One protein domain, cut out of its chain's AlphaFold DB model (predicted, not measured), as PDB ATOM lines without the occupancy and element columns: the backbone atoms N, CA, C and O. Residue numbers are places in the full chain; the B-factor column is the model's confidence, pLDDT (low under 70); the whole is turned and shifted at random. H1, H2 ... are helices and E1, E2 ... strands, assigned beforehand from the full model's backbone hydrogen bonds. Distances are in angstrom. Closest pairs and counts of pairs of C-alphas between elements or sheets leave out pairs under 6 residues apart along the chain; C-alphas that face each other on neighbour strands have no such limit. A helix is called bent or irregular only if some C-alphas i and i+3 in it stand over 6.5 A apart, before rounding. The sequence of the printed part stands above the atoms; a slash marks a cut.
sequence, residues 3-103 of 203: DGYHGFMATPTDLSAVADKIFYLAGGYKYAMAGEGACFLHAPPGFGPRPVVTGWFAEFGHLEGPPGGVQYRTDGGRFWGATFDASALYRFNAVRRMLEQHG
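AT A GLANCE: This is residues 3 to 103 of the 203 residues of an uncharacterized protein of Brevundimonas vancanneytii (UniProt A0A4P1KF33). With little regular structure, this is a small antiparallel hairpin, E1 and E2, amid long loops, with helix H4 toward one end and the loop of residues 60 to 75 toward the other. The 101 printed residues include named elements H1 E1 E2 H2 H3 H4, four helices and two strands, mixed in class, holding 37 residues. The whole is elongated, 51 by 32 by 21 A, and only just loose, close to compact, with a radius of gyration of the C-alphas of 15.5 A.

IN THESE COORDINATES: Find C-alpha 24 at (75.646, 50.389, 294.181), where E1, residues 24 to 27, begins; E2 is residues 39 to 42. H1 is residues 16 to 21, irregular, with C-alphas 17 and 20 7.8 A apart; H2 is residues 56 to 59, H3 residues 76 to 79. H4, residues 87 to 101, runs 21.1 A to C-alpha 101 at (76.957, 47.840, 321.537).

HOW THE PARTS SIT: In the hairpin E1 and E2, N 24 and O 42 are within hydrogen-bond range, 3.0 A. The closest C-alphas of E2 and H3, His 42 and Gly 76, are 6.2 A apart. H3 touches H2, the closest C-alphas being Arg 78 and Ala 58, 4.5 A. H4 is apart from H1, H2, H3, E1 and E2. Every O i to N i+4 pair is within hydrogen-bond range in H4; H2 and H3 are too short for any O i to N i+4 pair; in H1 0 of 2 such pairs are within range, beside 2 of 3 O i to N i+3 pairs.

THE WHOLE: The farthest C-alphas, Gly 68 and His 102, are 51.4 A apart. The printed part has no cut; the links E1 to E2, E2 to H2 and H2 to H3 are long. Look for pLDDT under 70 at residues 61 to 62 and 64 to 68.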
ATOM      1  N   ASP A   3      78.518  45.901 292.166       96.69
ATOM      2  CA  ASP A   3      78.069  44.851 293.087       96.69
ATOM      3  C   ASP A   3      78.958  44.859 294.337       96.69
ATOM      4  O   ASP A   3      80.152  44.557 294.300       96.69
ATOM      5  N   GLY A   4      78.355  45.237 295.456       95.88
ATOM      6  CA  GLY A   4      78.973  45.366 296.759       95.88
ATOM      7  C   GLY A   4      78.844  44.141 297.653       95.88
ATOM      8  O   GLY A   4      79.209  44.236 298.820       95.88
ATOM      9  N   TYR A   5      78.351  42.990 297.192       94.56
ATOM     10  CA  TYR A   5      78.122  41.843 298.081       94.56
ATOM     11  C   TYR A   5      79.388  41.320 298.771       94.56
ATOM     12  O   TYR A   5      79.305  40.787 299.878       94.56
ATOM     13  N   HIS A   6      80.558  41.470 298.146       93.94
ATOM     14  CA  HIS A   6      81.844  41.159 298.780       93.94
ATOM     15  C   HIS A   6      82.599  42.384 299.322       93.94
ATOM     16  O   HIS A   6      83.695  42.214 299.848       93.94
ATOM     17  N   GLY A   7      82.024  43.587 299.225       94.19
ATOM     18  CA  GLY A   7      82.607  44.835 299.732       94.19
ATOM     19  C   GLY A   7      81.884  45.363 300.971       94.19
ATOM     20  O   GLY A   7      82.510  45.583 302.008       94.19
ATOM     21  N   PHE A   8      80.555  45.488 300.896       95.31
ATOM     22  CA  PHE A   8      79.711  45.968 301.984       95.31
ATOM     23  C   PHE A   8      79.932  45.133 303.241       95.31
ATOM     24  O   PHE A   8      79.732  43.917 303.229       95.31
ATOM     25  N   MET A   9      80.352  45.788 304.325       95.00
ATOM     26  CA  MET A   9      80.679  45.152 305.605       95.00
ATOM     27  C   MET A   9      81.836  44.139 305.562       95.00
ATOM     28  O   MET A   9      82.187  43.570 306.596       95.00
ATOM     29  N   ALA A  10      82.461  43.906 304.406       95.69
ATOM     30  CA  ALA A  10      83.687  43.124 304.300       95.69
ATOM     31  C   ALA A  10      84.899  43.953 304.739       95.69
ATOM     32  O   ALA A  10      85.775  43.447 305.431       95.69
ATOM     33  N   THR A  11      84.885  45.224 304.342       94.38
ATOM     34  CA  THR A  11      85.892  46.261 304.562       94.38
ATOM     35  C   THR A  11      85.166  47.594 304.778       94.38
ATOM     36  O   THR A  11      84.015  47.723 304.344       94.38
ATOM     37  N   PRO A  12      85.781  48.606 305.420       94.00
ATOM     38  CA  PRO A  12      85.279  49.973 305.323       94.00
ATOM     39  C   PRO A  12      85.025  50.346 303.858       94.00
ATOM     40  O   PRO A  12      85.844  50.065 302.984       94.00
ATOM     41  N   THR A  13      83.856  50.916 303.583       91.75
ATOM     42  CA  THR A  13      83.419  51.296 302.237       91.75
ATOM     43  C   THR A  13      82.967  52.745 302.282       91.75
ATOM     44  O   THR A  13      81.940  53.046 302.884       91.75
ATOM     45  N   ASP A  14      83.733  53.619 301.636       93.19
ATOM     46  CA  ASP A  14      83.358  55.003 301.368       93.19
ATOM     47  C   ASP A  14      83.272  55.188 299.850       93.19
ATOM     48  O   ASP A  14      84.239  54.961 299.125       93.19
ATOM     49  N   LEU A  15      82.080  55.540 299.375       94.69
ATOM     50  CA  LEU A  15      81.790  55.794 297.964       94.69
ATOM     51  C   LEU A  15      81.325  57.237 297.742       94.69
ATOM     52  O   LEU A  15      80.845  57.555 296.659       94.69
ATOM     53  N   SER A  16      81.453  58.107 298.748       95.75
ATOM     54  CA  SER A  16      80.947  59.485 298.723       95.75
ATOM     55  C   SER A  16      81.429  60.273 297.500       95.75
ATOM     56  O   SER A  16      80.630  60.940 296.851       95.75
ATOM     57  N   ALA A  17      82.698  60.108 297.114       97.31
ATOM     58  CA  ALA A  17      83.314  60.788 295.970       97.31
ATOM     59  C   ALA A  17      82.711  60.427 294.595       97.31
ATOM     60  O   ALA A  17      82.956  61.125 293.609       97.31
ATOM     61  N   VAL A  18      81.968  59.321 294.510       96.50
ATOM     62  CA  VAL A  18      81.371  58.816 293.262       96.50
ATOM     63  C   VAL A  18      79.883  58.496 293.396       96.50
ATOM     64  O   VAL A  18      79.283  57.999 292.441       96.50
ATOM     65  N   ALA A  19      79.280  58.749 294.562       95.19
ATOM     66  CA  ALA A  19      77.904  58.368 294.863       95.19
ATOM     67  C   ALA A  19      76.922  58.984 293.856       95.19
ATOM     68  O   ALA A  19      76.031  58.309 293.360       95.19
ATOM     69  N   ASP A  20      77.153  60.220 293.428       95.12
ATOM     70  CA  ASP A  20      76.354  60.922 292.420       95.12
ATOM     71  C   ASP A  20      76.393  60.296 291.010       95.12
ATOM     72  O   ASP A  20      75.610  60.687 290.147       95.12
ATOM     73  N   LYS A  21      77.271  59.316 290.762       95.38
ATOM     74  CA  LYS A  21      77.523  58.734 289.430       95.38
ATOM     75  C   LYS A  21      77.268  57.234 289.344       95.38
ATOM     76  O   LYS A  21      77.266  56.686 288.239       95.38
ATOM     77  N   ILE A  22      77.082  56.539 290.469       96.50
ATOM     78  CA  ILE A  22      77.041  55.071 290.479       96.50
ATOM     79  C   ILE A  22      75.794  54.494 291.141       96.50
ATOM     80  O   ILE A  22      75.358  54.894 292.219       96.50
ATOM     81  N   PHE A  23      75.268  53.446 290.512       96.81
ATOM     82  CA  PHE A  23      74.425  52.473 291.194       96.81
ATOM     83  C   PHE A  23      75.308  51.532 292.014       96.81
ATOM     84  O   PHE A  23      76.254  50.964 291.456       96.81
ATOM     85  N   TYR A  24      74.978  51.339 293.290       97.19
ATOM     86  CA  TYR A  24      75.646  50.389 294.181       97.19
ATOM     87  C   TYR A  24      74.612  49.457 294.808       97.19
ATOM     88  O   TYR A  24      73.670  49.917 295.454       97.19
ATOM     89  N   LEU A  25      74.780  48.154 294.591       97.12
ATOM     90  CA  LEU A  25      73.862  47.112 295.042       97.12
ATOM     91  C   LEU A  25      74.570  46.213 296.042       97.12
ATOM     92  O   LEU A  25      75.685  45.772 295.784       97.12
ATOM     93  N   ALA A  26      73.926  45.900 297.160       96.88
ATOM     94  CA  ALA A  26      74.450  44.938 298.123       96.88
ATOM     95  C   ALA A  26      73.317  44.362 298.980       96.88
ATOM     96  O   ALA A  26      72.130  44.565 298.706       96.88
ATOM     97  N   GLY A  27      73.680  43.625 300.028       95.81
ATOM     98  CA  GLY A  27      72.705  43.081 300.953       95.81
ATOM     99  C   GLY A  27      73.295  42.492 302.227       95.81
ATOM    100  O   GLY A  27      74.501  42.517 302.476       95.81
ATOM    101  N   GLY A  28      72.391  41.971 303.048       95.56
ATOM    102  CA  GLY A  28      72.622  41.555 304.422       95.56
ATOM    103  C   GLY A  28      73.228  40.161 304.597       95.56
ATOM    104  O   GLY A  28      73.810  39.892 305.643       95.56
ATOM    105  N   TYR A  29      73.121  39.280 303.597       94.75
ATOM    106  CA  TYR A  29      73.303  37.833 303.805       94.75
ATOM    107  C   TYR A  29      74.757  37.348 303.844       94.75
ATOM    108  O   TYR A  29      75.003  36.179 304.126       94.75
ATOM    109  N   LYS A  30      75.725  38.225 303.563       94.94
ATOM    110  CA  LYS A  30      77.159  37.910 303.654       94.94
ATOM    111  C   LYS A  30      77.761  38.555 304.900       94.94
ATOM    112  O   LYS A  30      77.389  38.262 306.030       94.94
ATOM    113  N   TYR A  31      78.669  39.495 304.687       95.75
ATOM    114  CA  TYR A  31      79.477  40.132 305.717       95.75
ATOM    115  C   TYR A  31      78.696  41.039 306.672       95.75
ATOM    116  O   TYR A  31      79.195  41.378 307.742       95.75
ATOM    117  N   ALA A  32      77.468  41.398 306.299       95.19
ATOM    118  CA  ALA A  32      76.521  42.121 307.134       95.19
ATOM    119  C   ALA A  32      75.738  41.222 308.114       95.19
ATOM    120  O   ALA A  32      75.091  41.759 309.008       95.19
ATOM    121  N   MET A  33      75.821  39.891 307.976       95.38
ATOM    122  CA  MET A  33      75.322  38.885 308.929       95.38
ATOM    123  C   MET A  33      73.818  38.944 309.246       95.38
ATOM    124  O   MET A  33      73.373  38.405 310.252       95.38
ATOM    125  N   ALA A  34      73.009  39.566 308.390       95.25
ATOM    126  CA  ALA A  34      71.569  39.722 308.615       95.25
ATOM    127  C   ALA A  34      70.727  38.524 308.137       95.25
ATOM    128  O   ALA A  34      69.496  38.535 308.254       95.25
ATOM    129  N   GLY A  35      71.378  37.506 307.569       94.44
ATOM    130  CA  GLY A  35      70.713  36.445 306.819       94.44
ATOM    131  C   GLY A  35      70.130  36.944 305.494       94.44
ATOM    132  O   GLY A  35      70.414  38.052 305.034       94.44
ATOM    133  N   GLU A  36      69.323  36.101 304.861       94.50
ATOM    134  CA  GLU A  36      68.734  36.351 303.543       94.50
ATOM    135  C   GLU A  36      67.663  37.458 303.564       94.50
ATOM    136  O   GLU A  36      67.094  37.777 304.611       94.50
ATOM    137  N   GLY A  37      67.387  38.049 302.397       93.75
ATOM    138  CA  GLY A  37      66.231  38.930 302.166       93.75
ATOM    139  C   GLY A  37      66.449  40.436 302.368       93.75
ATOM    140  O   GLY A  37      65.612  41.223 301.941       93.75
ATOM    141  N   ALA A  38      67.561  40.876 302.964       95.19
ATOM    142  CA  ALA A  38      67.860  42.304 303.129       95.19
ATOM    143  C   ALA A  38      68.754  42.815 301.989       95.19
ATOM    144  O   ALA A  38      69.969  42.883 302.149       95.19
ATOM    145  N   CYS A  39      68.177  43.158 300.841       94.75
ATOM    146  CA  CYS A  39      68.900  43.778 299.725       94.75
ATOM    147  C   CYS A  39      68.685  45.294 299.728       94.75
ATOM    148  O   CYS A  39      67.624  45.767 300.129       94.75
ATOM    149  N   PHE A  40      69.663  46.060 299.250       94.69
ATOM    150  CA  PHE A  40      69.501  47.501 299.073       94.69
ATOM    151  C   PHE A  40      70.219  48.012 297.828       94.69
ATOM    152  O   PHE A  40      71.142  47.386 297.300       94.69
ATOM    153  N   LEU A  41      69.776  49.187 297.391       94.94
ATOM    154  CA  LEU A  41      70.295  49.909 296.246       94.94
ATOM    155  C   LEU A  41      70.558  51.361 296.645       94.94
ATOM    156  O   LEU A  41      69.664  52.052 297.126       94.94
ATOM    157  N   HIS A  42      71.766  51.834 296.369       95.56
ATOM    158  CA  HIS A  42      72.031  53.252 296.167       95.56
ATOM    159  C   HIS A  42      71.861  53.568 294.675       95.56
ATOM    160  O   HIS A  42      72.436  52.872 293.832       95.56
ATOM    161  N   ALA A  43      71.126  54.632 294.349       95.06
ATOM    162  CA  ALA A  43      70.933  55.098 292.979       95.06
ATOM    163  C   ALA A  43      71.277  56.593 292.852       95.06
ATOM    164  O   ALA A  43      70.781  57.385 293.656       95.06
ATOM    165  N   PRO A  44      72.062  56.995 291.837       93.88
ATOM    166  CA  PRO A  44      72.427  58.392 291.638       93.88
ATOM    167  C   PRO A  44      71.206  59.227 291.208       93.88
ATOM    168  O   PRO A  44      70.265  58.676 290.616       93.88
ATOM    169  N   PRO A  45      71.180  60.545 291.477       90.25
ATOM    170  CA  PRO A  45      70.131  61.438 290.978       90.25
ATOM    171  C   PRO A  45      70.049  61.439 289.443       90.25
ATOM    172  O   PRO A  45      71.035  61.179 288.761       90.25
ATOM    173  N   GLY A  46      68.875  61.730 288.876       88.25
ATOM    174  CA  GLY A  46      68.693  61.907 287.425       88.25
ATOM    175  C   GLY A  46      68.691  60.626 286.571       88.25
ATOM    176  O   GLY A  46      68.299  60.675 285.408       88.25
ATOM    177  N   PHE A  47      69.054  59.465 287.123       89.88
ATOM    178  CA  PHE A  47      69.035  58.190 286.396       89.88
ATOM    179  C   PHE A  47      67.810  57.340 286.729       89.88
ATOM    180  O   PHE A  47      67.477  57.145 287.893       89.88
ATOM    181  N   GLY A  48      67.161  56.763 285.718       89.81
ATOM    182  CA  GLY A  48      65.952  55.957 285.916       89.81
ATOM    183  C   GLY A  48      64.849  56.700 286.685       89.81
ATOM    184  O   GLY A  48      64.396  56.174 287.697       89.81
ATOM    185  N   PRO A  49      64.425  57.909 286.260       88.56
ATOM    186  CA  PRO A  49      63.363  58.667 286.934       88.56
ATOM    187  C   PRO A  49      61.998  57.957 286.899       88.56
ATOM    188  O   PRO A  49      61.116  58.268 287.690       88.56
ATOM    189  N   ARG A  50      61.818  56.996 285.983       89.06
ATOM    190  CA  ARG A  50      60.636  56.129 285.881       89.06
ATOM    191  C   ARG A  50      61.085  54.674 285.665       89.06
ATOM    192  O   ARG A  50      61.218  54.258 284.514       89.06
ATOM    193  N   PRO A  51      61.432  53.924 286.726       90.38
ATOM    194  CA  PRO A  51      61.939  52.558 286.591       90.38
ATOM    195  C   PRO A  51      60.900  51.588 286.019       90.38
ATOM    196  O   PRO A  51      59.715  51.697 286.311       90.38
ATOM    197  N   VAL A  52      61.362  50.601 285.242       90.94
ATOM    198  CA  VAL A  52      60.505  49.516 284.722       90.94
ATOM    199  C   VAL A  52      60.035  48.598 285.853       90.94
ATOM    200  O   VAL A  52      58.876  48.199 285.893       90.94
ATOM    201  N   VAL A  53      60.939  48.274 286.784       89.62
ATOM    202  CA  VAL A  53      60.630  47.493 287.987       89.62
ATOM    203  C   VAL A  53      60.382  48.472 289.129       89.62
ATOM    204  O   VAL A  53      61.321  49.066 289.656       89.62
ATOM    205  N   THR A  54      59.110  48.661 289.468       90.19
ATOM    206  CA  THR A  54      58.622  49.577 290.507       90.19
ATOM    207  C   THR A  54      57.302  49.051 291.070       90.19
ATOM    208  O   THR A  54      56.697  48.138 290.507       90.19
ATOM    209  N   GLY A  55      56.823  49.623 292.168       90.31
ATOM    210  CA  GLY A  55      55.466  49.406 292.656       90.31
ATOM    211  C   GLY A  55      54.978  50.579 293.492       90.31
ATOM    212  O   GLY A  55      55.603  51.635 293.525       90.31
ATOM    213  N   TRP A  56      53.851  50.386 294.174       89.88
ATOM    214  CA  TRP A  56      53.163  51.458 294.894       89.88
ATOM    215  C   TRP A  56      53.991  52.089 296.030       89.88
ATOM    216  O   TRP A  56      53.722  53.218 296.423       89.88
ATOM    217  N   PHE A  57      55.043  51.423 296.532       90.06
ATOM    218  CA  PHE A  57      55.963  52.032 297.503       90.06
ATOM    219  C   PHE A  57      56.831  53.150 296.899       90.06
ATOM    220  O   PHE A  57      57.317  54.009 297.639       90.06
ATOM    221  N   ALA A  58      57.002  53.187 295.575       89.94
ATOM    222  CA  ALA A  58      57.726  54.250 294.879       89.94
ATOM    223  C   ALA A  58      56.949  55.580 294.800       89.94
ATOM    224  O   ALA A  58      57.530  56.595 294.407       89.94
ATOM    225  N   GLU A  59      55.668  55.582 295.187       83.31
ATOM    226  CA  GLU A  59      54.754  56.734 295.140       83.31
ATOM    227  C   GLU A  59      54.629  57.456 296.497       83.31
ATOM    228  O   GLU A  59      53.804  58.349 296.668       83.31
ATOM    229  N   PHE A  60      55.450  57.102 297.491       73.81
ATOM    230  CA  PHE A  60      55.455  57.763 298.799       73.81
ATOM    231  C   PHE A  60      56.546  58.830 298.930       73.81
ATOM    232  O   PHE A  60      57.722  58.518 298.778       73.81
ATOM    233  N   GLY A  61      56.212  60.047 299.367       67.38
ATOM    234  CA  GLY A  61      57.197  61.077 299.738       67.38
ATOM    235  C   GLY A  61      57.159  62.307 298.834       67.38
ATOM    236  O   GLY A  61      56.081  62.789 298.509       67.38
ATOM    237  N   HIS A  62      58.329  62.850 298.475       68.25
ATOM    238  CA  HIS A  62      58.440  63.978 297.543       68.25
ATOM    239  C   HIS A  62      58.411  63.463 296.102       68.25
ATOM    240  O   HIS A  62      59.315  62.730 295.699       68.25
ATOM    241  N   LEU A  63      57.355  63.807 295.365       72.31
ATOM    242  CA  LEU A  63      57.020  63.186 294.086       72.31
ATOM    243  C   LEU A  63      57.204  64.153 292.915       72.31
ATOM    244  O   LEU A  63      56.842  65.324 293.007       72.31
ATOM    245  N   GLU A  64      57.694  63.632 291.791       67.88
ATOM    246  CA  GLU A  64      57.745  64.335 290.508       67.88
ATOM    247  C   GLU A  64      57.109  63.486 289.394       67.88
ATOM    248  O   GLU A  64      57.229  62.256 289.352       67.88
ATOM    249  N   GLY A  65      56.405  64.143 288.469       62.00
ATOM    250  CA  GLY A  65      55.754  63.489 287.332       62.00
ATOM    251  C   GLY A  65      54.643  64.335 286.703       62.00
ATOM    252  O   GLY A  65      54.241  65.345 287.284       62.00
ATOM    253  N   PRO A  66      54.141  63.941 285.517       64.44
ATOM    254  CA  PRO A  66      53.124  64.700 284.798       64.44
ATOM    255  C   PRO A  66      51.806  64.778 285.593       64.44
ATOM    256  O   PRO A  66      51.427  63.791 286.232       64.44
ATOM    257  N   PRO A  67      51.074  65.906 285.529       63.47
ATOM    258  CA  PRO A  67      49.731  66.005 286.093       63.47
ATOM    259  C   PRO A  67      48.821  64.894 285.547       63.47
ATOM    260  O   PRO A  67      48.771  64.675 284.338       63.47
ATOM    261  N   GLY A  68      48.113  64.186 286.431       68.38
ATOM    262  CA  GLY A  68      47.215  63.083 286.056       68.38
ATOM    263  C   GLY A  68      47.895  61.730 285.793       68.38
ATOM    264  O   GLY A  68      47.211  60.793 285.391       68.38
ATOM    265  N   GLY A  69      49.209  61.607 286.018       71.44
ATOM    266  CA  GLY A  69      49.950  60.343 285.928       71.44
ATOM    267  C   GLY A  69      50.594  59.916 287.251       71.44
ATOM    268  O   GLY A  69      50.697  60.705 288.187       71.44
ATOM    269  N   VAL A  70      51.070  58.666 287.313       74.44
ATOM    270  CA  VAL A  70      51.829  58.144 288.465       74.44
ATOM    271  C   VAL A  70      53.126  58.937 288.631       74.44
ATOM    272  O   VAL A  70      53.955  58.987 287.705       74.44
ATOM    273  N   GLN A  71      53.281  59.549 289.805       81.69
ATOM    274  CA  GLN A  71      54.470  60.296 290.198       81.69
ATOM    275  C   GLN A  71      55.393  59.413 291.041       81.69
ATOM    276  O   GLN A  71      54.928  58.596 291.830       81.69
ATOM    277  N   TYR A  72      56.701  59.582 290.879       84.12
ATOM    278  CA  TYR A  72      57.702  58.798 291.601       84.12
ATOM    279  C   TYR A  72      58.561  59.696 292.473       84.12
ATOM    280  O   TYR A  72      58.713  60.890 292.209       84.12
ATOM    281  N   ARG A  73      59.174  59.097 293.490       85.81
ATOM    282  CA  ARG A  73      60.214  59.757 294.279       85.81
ATOM    283  C   ARG A  73      61.397  60.194 293.414       85.81
ATOM    284  O   ARG A  73      61.771  59.522 292.457       85.81
ATOM    285  N   THR A  74      62.053  61.277 293.808       85.06
ATOM    286  CA  THR A  74      63.280  61.754 293.146       85.06
ATOM    287  C   THR A  74      64.545  61.036 293.637       85.06
ATOM    288  O   THR A  74      65.552  60.973 292.928       85.06
ATOM    289  N   ASP A  75      64.492  60.426 294.825       88.25
ATOM    290  CA  ASP A  75      65.575  59.634 295.416       88.25
ATOM    291  C   ASP A  75      65.513  58.148 295.009       88.25
ATOM    292  O   ASP A  75      64.709  57.738 294.165       88.25
ATOM    293  N   GLY A  76      66.390  57.314 295.579       90.38
ATOM    294  CA  GLY A  76      66.437  55.873 295.291       90.38
ATOM    295  C   GLY A  76      65.133  55.120 295.594       90.38
ATOM    296  O   GLY A  76      64.940  54.008 295.104       90.38
ATOM    297  N   GLY A  77      64.206  55.736 296.333       91.38
ATOM    298  CA  GLY A  77      62.883  55.204 296.614       91.38
ATOM    299  C   GLY A  77      62.045  54.913 295.365       91.38
ATOM    300  O   GLY A  77      61.176  54.052 295.415       91.38
ATOM    301  N   ARG A  78      62.348  55.538 294.219       92.88
ATOM    302  CA  ARG A  78      61.689  55.244 292.931       92.88
ATOM    303  C   ARG A  78      61.823  53.796 292.459       92.88
ATOM    304  O   ARG A  78      61.052  53.362 291.618       92.88
ATOM    305  N   PHE A  79      62.804  53.061 292.981       93.88
ATOM    306  CA  PHE A  79      63.012  51.641 292.683       93.88
ATOM    307  C   PHE A  79      62.301  50.706 293.667       93.88
ATOM    308  O   PHE A  79      62.468  49.489 293.583       93.88
ATOM    309  N   TRP A  80      61.552  51.238 294.637       92.25
ATOM    310  CA  TRP A  80      60.813  50.395 295.567       92.25
ATOM    311  C   TRP A  80      59.646  49.708 294.863       92.25
ATOM    312  O   TRP A  80      58.948  50.290 294.036       92.25
ATOM    313  N   GLY A  81      59.456  48.434 295.201       92.62
ATOM    314  CA  GLY A  81      58.374  47.612 294.680       92.62
ATOM    315  C   GLY A  81      57.057  47.856 295.418       92.62
ATOM    316  O   GLY A  81      56.561  48.973 295.532       92.62
ATOM    317  N   ALA A  82      56.473  46.774 295.915       92.81
ATOM    318  CA  ALA A  82      55.260  46.772 296.724       92.81
ATOM    319  C   ALA A  82      55.573  46.217 298.122       92.81
ATOM    320  O   ALA A  82      56.738  46.036 298.472       92.81
ATOM    321  N   THR A  83      54.538  45.908 298.902       93.25
ATOM    322  CA  THR A  83      54.642  45.171 300.166       93.25
ATOM    323  C   THR A  83      55.561  43.955 300.034       93.25
ATOM    324  O   THR A  83      55.418  43.160 299.107       93.25
ATOM    325  N   PHE A  84      56.475  43.791 300.987       92.00
ATOM    326  CA  PHE A  84      57.412  42.672 301.062       92.00
ATOM    327  C   PHE A  84      57.618  42.253 302.521       92.00
ATOM    328  O   PHE A  84      57.230  42.974 303.445       92.00
ATOM    329  N   ASP A  85      58.244  41.095 302.735       93.31
ATOM    330  CA  ASP A  85      58.644  40.662 304.074       93.31
ATOM    331  C   ASP A  85      59.778  41.548 304.620       93.31
ATOM    332  O   ASP A  85      60.940  41.440 304.226       93.31
ATOM    333  N   ALA A  86      59.437  42.424 305.565       93.88
ATOM    334  CA  ALA A  86      60.390  43.334 306.189       93.88
ATOM    335  C   ALA A  86      61.263  42.670 307.271       93.88
ATOM    336  O   ALA A  86      62.171  43.321 307.794       93.88
ATOM    337  N   SER A  87      61.041  41.394 307.614       96.25
ATOM    338  CA  SER A  87      61.750  40.694 308.700       96.25
ATOM    339  C   SER A  87      63.272  40.754 308.552       96.25
ATOM    340  O   SER A  87      63.998  40.918 309.536       96.25
ATOM    341  N   ALA A  88      63.775  40.690 307.318       95.81
ATOM    342  CA  ALA A  88      65.204  40.787 307.041       95.81
ATOM    343  C   ALA A  88      65.804  42.156 307.420       95.81
ATOM    344  O   ALA A  88      66.938  42.218 307.898       95.81
ATOM    345  N   LEU A  89      65.043  43.249 307.283       95.56
ATOM    346  CA  LEU A  89      65.478  44.588 307.697       95.56
ATOM    347  C   LEU A  89      65.549  44.707 309.226       95.56
ATOM    348  O   LEU A  89      66.477  45.317 309.759       95.56
ATOM    349  N   TYR A  90      64.621  44.068 309.949       97.25
ATOM    350  CA  TYR A  90      64.680  43.991 311.411       97.25
ATOM    351  C   TYR A  90      65.906  43.209 311.894       97.25
ATOM    352  O   TYR A  90      66.603  43.685 312.794       97.25
ATOM    353  N   ARG A  91      66.218  42.062 311.267       97.44
ATOM    354  CA  ARG A  91      67.450  41.302 311.554       97.44
ATOM    355  C   ARG A  91      68.697  42.133 311.283       97.44
ATOM    356  O   ARG A  91      69.576  42.193 312.139       97.44
ATOM    357  N   PHE A  92      68.749  42.817 310.138       97.56
ATOM    358  CA  PHE A  92      69.861  43.705 309.804       97.56
ATOM    359  C   PHE A  92      70.069  44.752 310.900       97.56
ATOM    360  O   PHE A  92      71.152  44.824 311.477       97.56
ATOM    361  N   ASN A  93      69.018  45.485 311.271       97.44
ATOM    362  CA  ASN A  93      69.089  46.500 312.322       97.44
ATOM    363  C   ASN A  93      69.492  45.924 313.690       97.44
ATOM    364  O   ASN A  93      70.236  46.568 314.426       97.44
ATOM    365  N   ALA A  94      69.036  44.718 314.037       98.19
ATOM    366  CA  ALA A  94      69.437  44.046 315.273       98.19
ATOM    367  C   ALA A  94      70.940  43.727 315.291       98.19
ATOM    368  O   ALA A  94      71.611  44.038 316.273       98.19
ATOM    369  N   VAL A  95      71.485  43.197 314.192       97.62
ATOM    370  CA  VAL A  95      72.927  42.949 314.050       97.62
ATOM    371  C   VAL A  95      73.720  44.252 314.114       97.62
ATOM    372  O   VAL A  95      74.736  44.305 314.802       97.62
ATOM    373  N   ARG A  96      73.253  45.323 313.450       96.69
ATOM    374  CA  ARG A  96      73.911  46.642 313.504       96.69
ATOM    375  C   ARG A  96      74.045  47.148 314.936       96.69
ATOM    376  O   ARG A  96      75.146  47.507 315.336       96.69
ATOM    377  N   ARG A  97      72.948  47.114 315.696       98.38
ATOM    378  CA  ARG A  97      72.939  47.526 317.106       98.38
ATOM    379  C   ARG A  97      73.827  46.641 317.968       98.38
ATOM    380  O   ARG A  97      74.542  47.163 318.807       98.38
ATOM    381  N   MET A  98      73.812  45.324 317.753       98.19
ATOM    382  CA  MET A  98      74.670  44.404 318.503       98.19
ATOM    383  C   MET A  98      76.153  44.724 318.289       98.19
ATOM    384  O   MET A  98      76.896  44.826 319.262       98.19
ATOM    385  N   LEU A  99      76.582  44.940 317.040       98.00
ATOM    386  CA  LEU A  99      77.971  45.301 316.741       98.00
ATOM    387  C   LEU A  99      78.359  46.642 317.372       98.00
ATOM    388  O   LEU A  99      79.427  46.747 317.963       98.00
ATOM    389  N   GLU A 100      77.480  47.640 317.281       98.00
ATOM    390  CA  GLU A 100      77.678  48.951 317.905       98.00
ATOM    391  C   GLU A 100      77.802  48.848 319.433       98.00
ATOM    392  O   GLU A 100      78.744  49.389 320.003       98.00
ATOM    393  N   GLN A 101      76.922  48.083 320.088       98.50
ATOM    394  CA  GLN A 101      76.957  47.840 321.537       98.50
ATOM    395  C   GLN A 101      78.269  47.199 322.007       98.50
ATOM    396  O   GLN A 101      78.724  47.490 323.109       98.50
ATOM    397  N   HIS A 102      78.880  46.348 321.180       98.06
ATOM    398  CA  HIS A 102      80.166  45.710 321.477       98.06
ATOM    399  C   HIS A 102      81.372  46.513 320.960       98.06
ATOM    400  O   HIS A 102      82.504  46.047 321.069       98.06
ATOM    401  N   GLY A 103      81.161  47.694 320.365       97.94
ATOM    402  CA  GLY A 103      82.234  48.506 319.785       97.94
ATOM    403  C   GLY A 103      82.931  47.855 318.583       97.94
ATOM    404  O   GLY A 103      84.064  48.205 318.262       97.94
TER     405      GLY A 103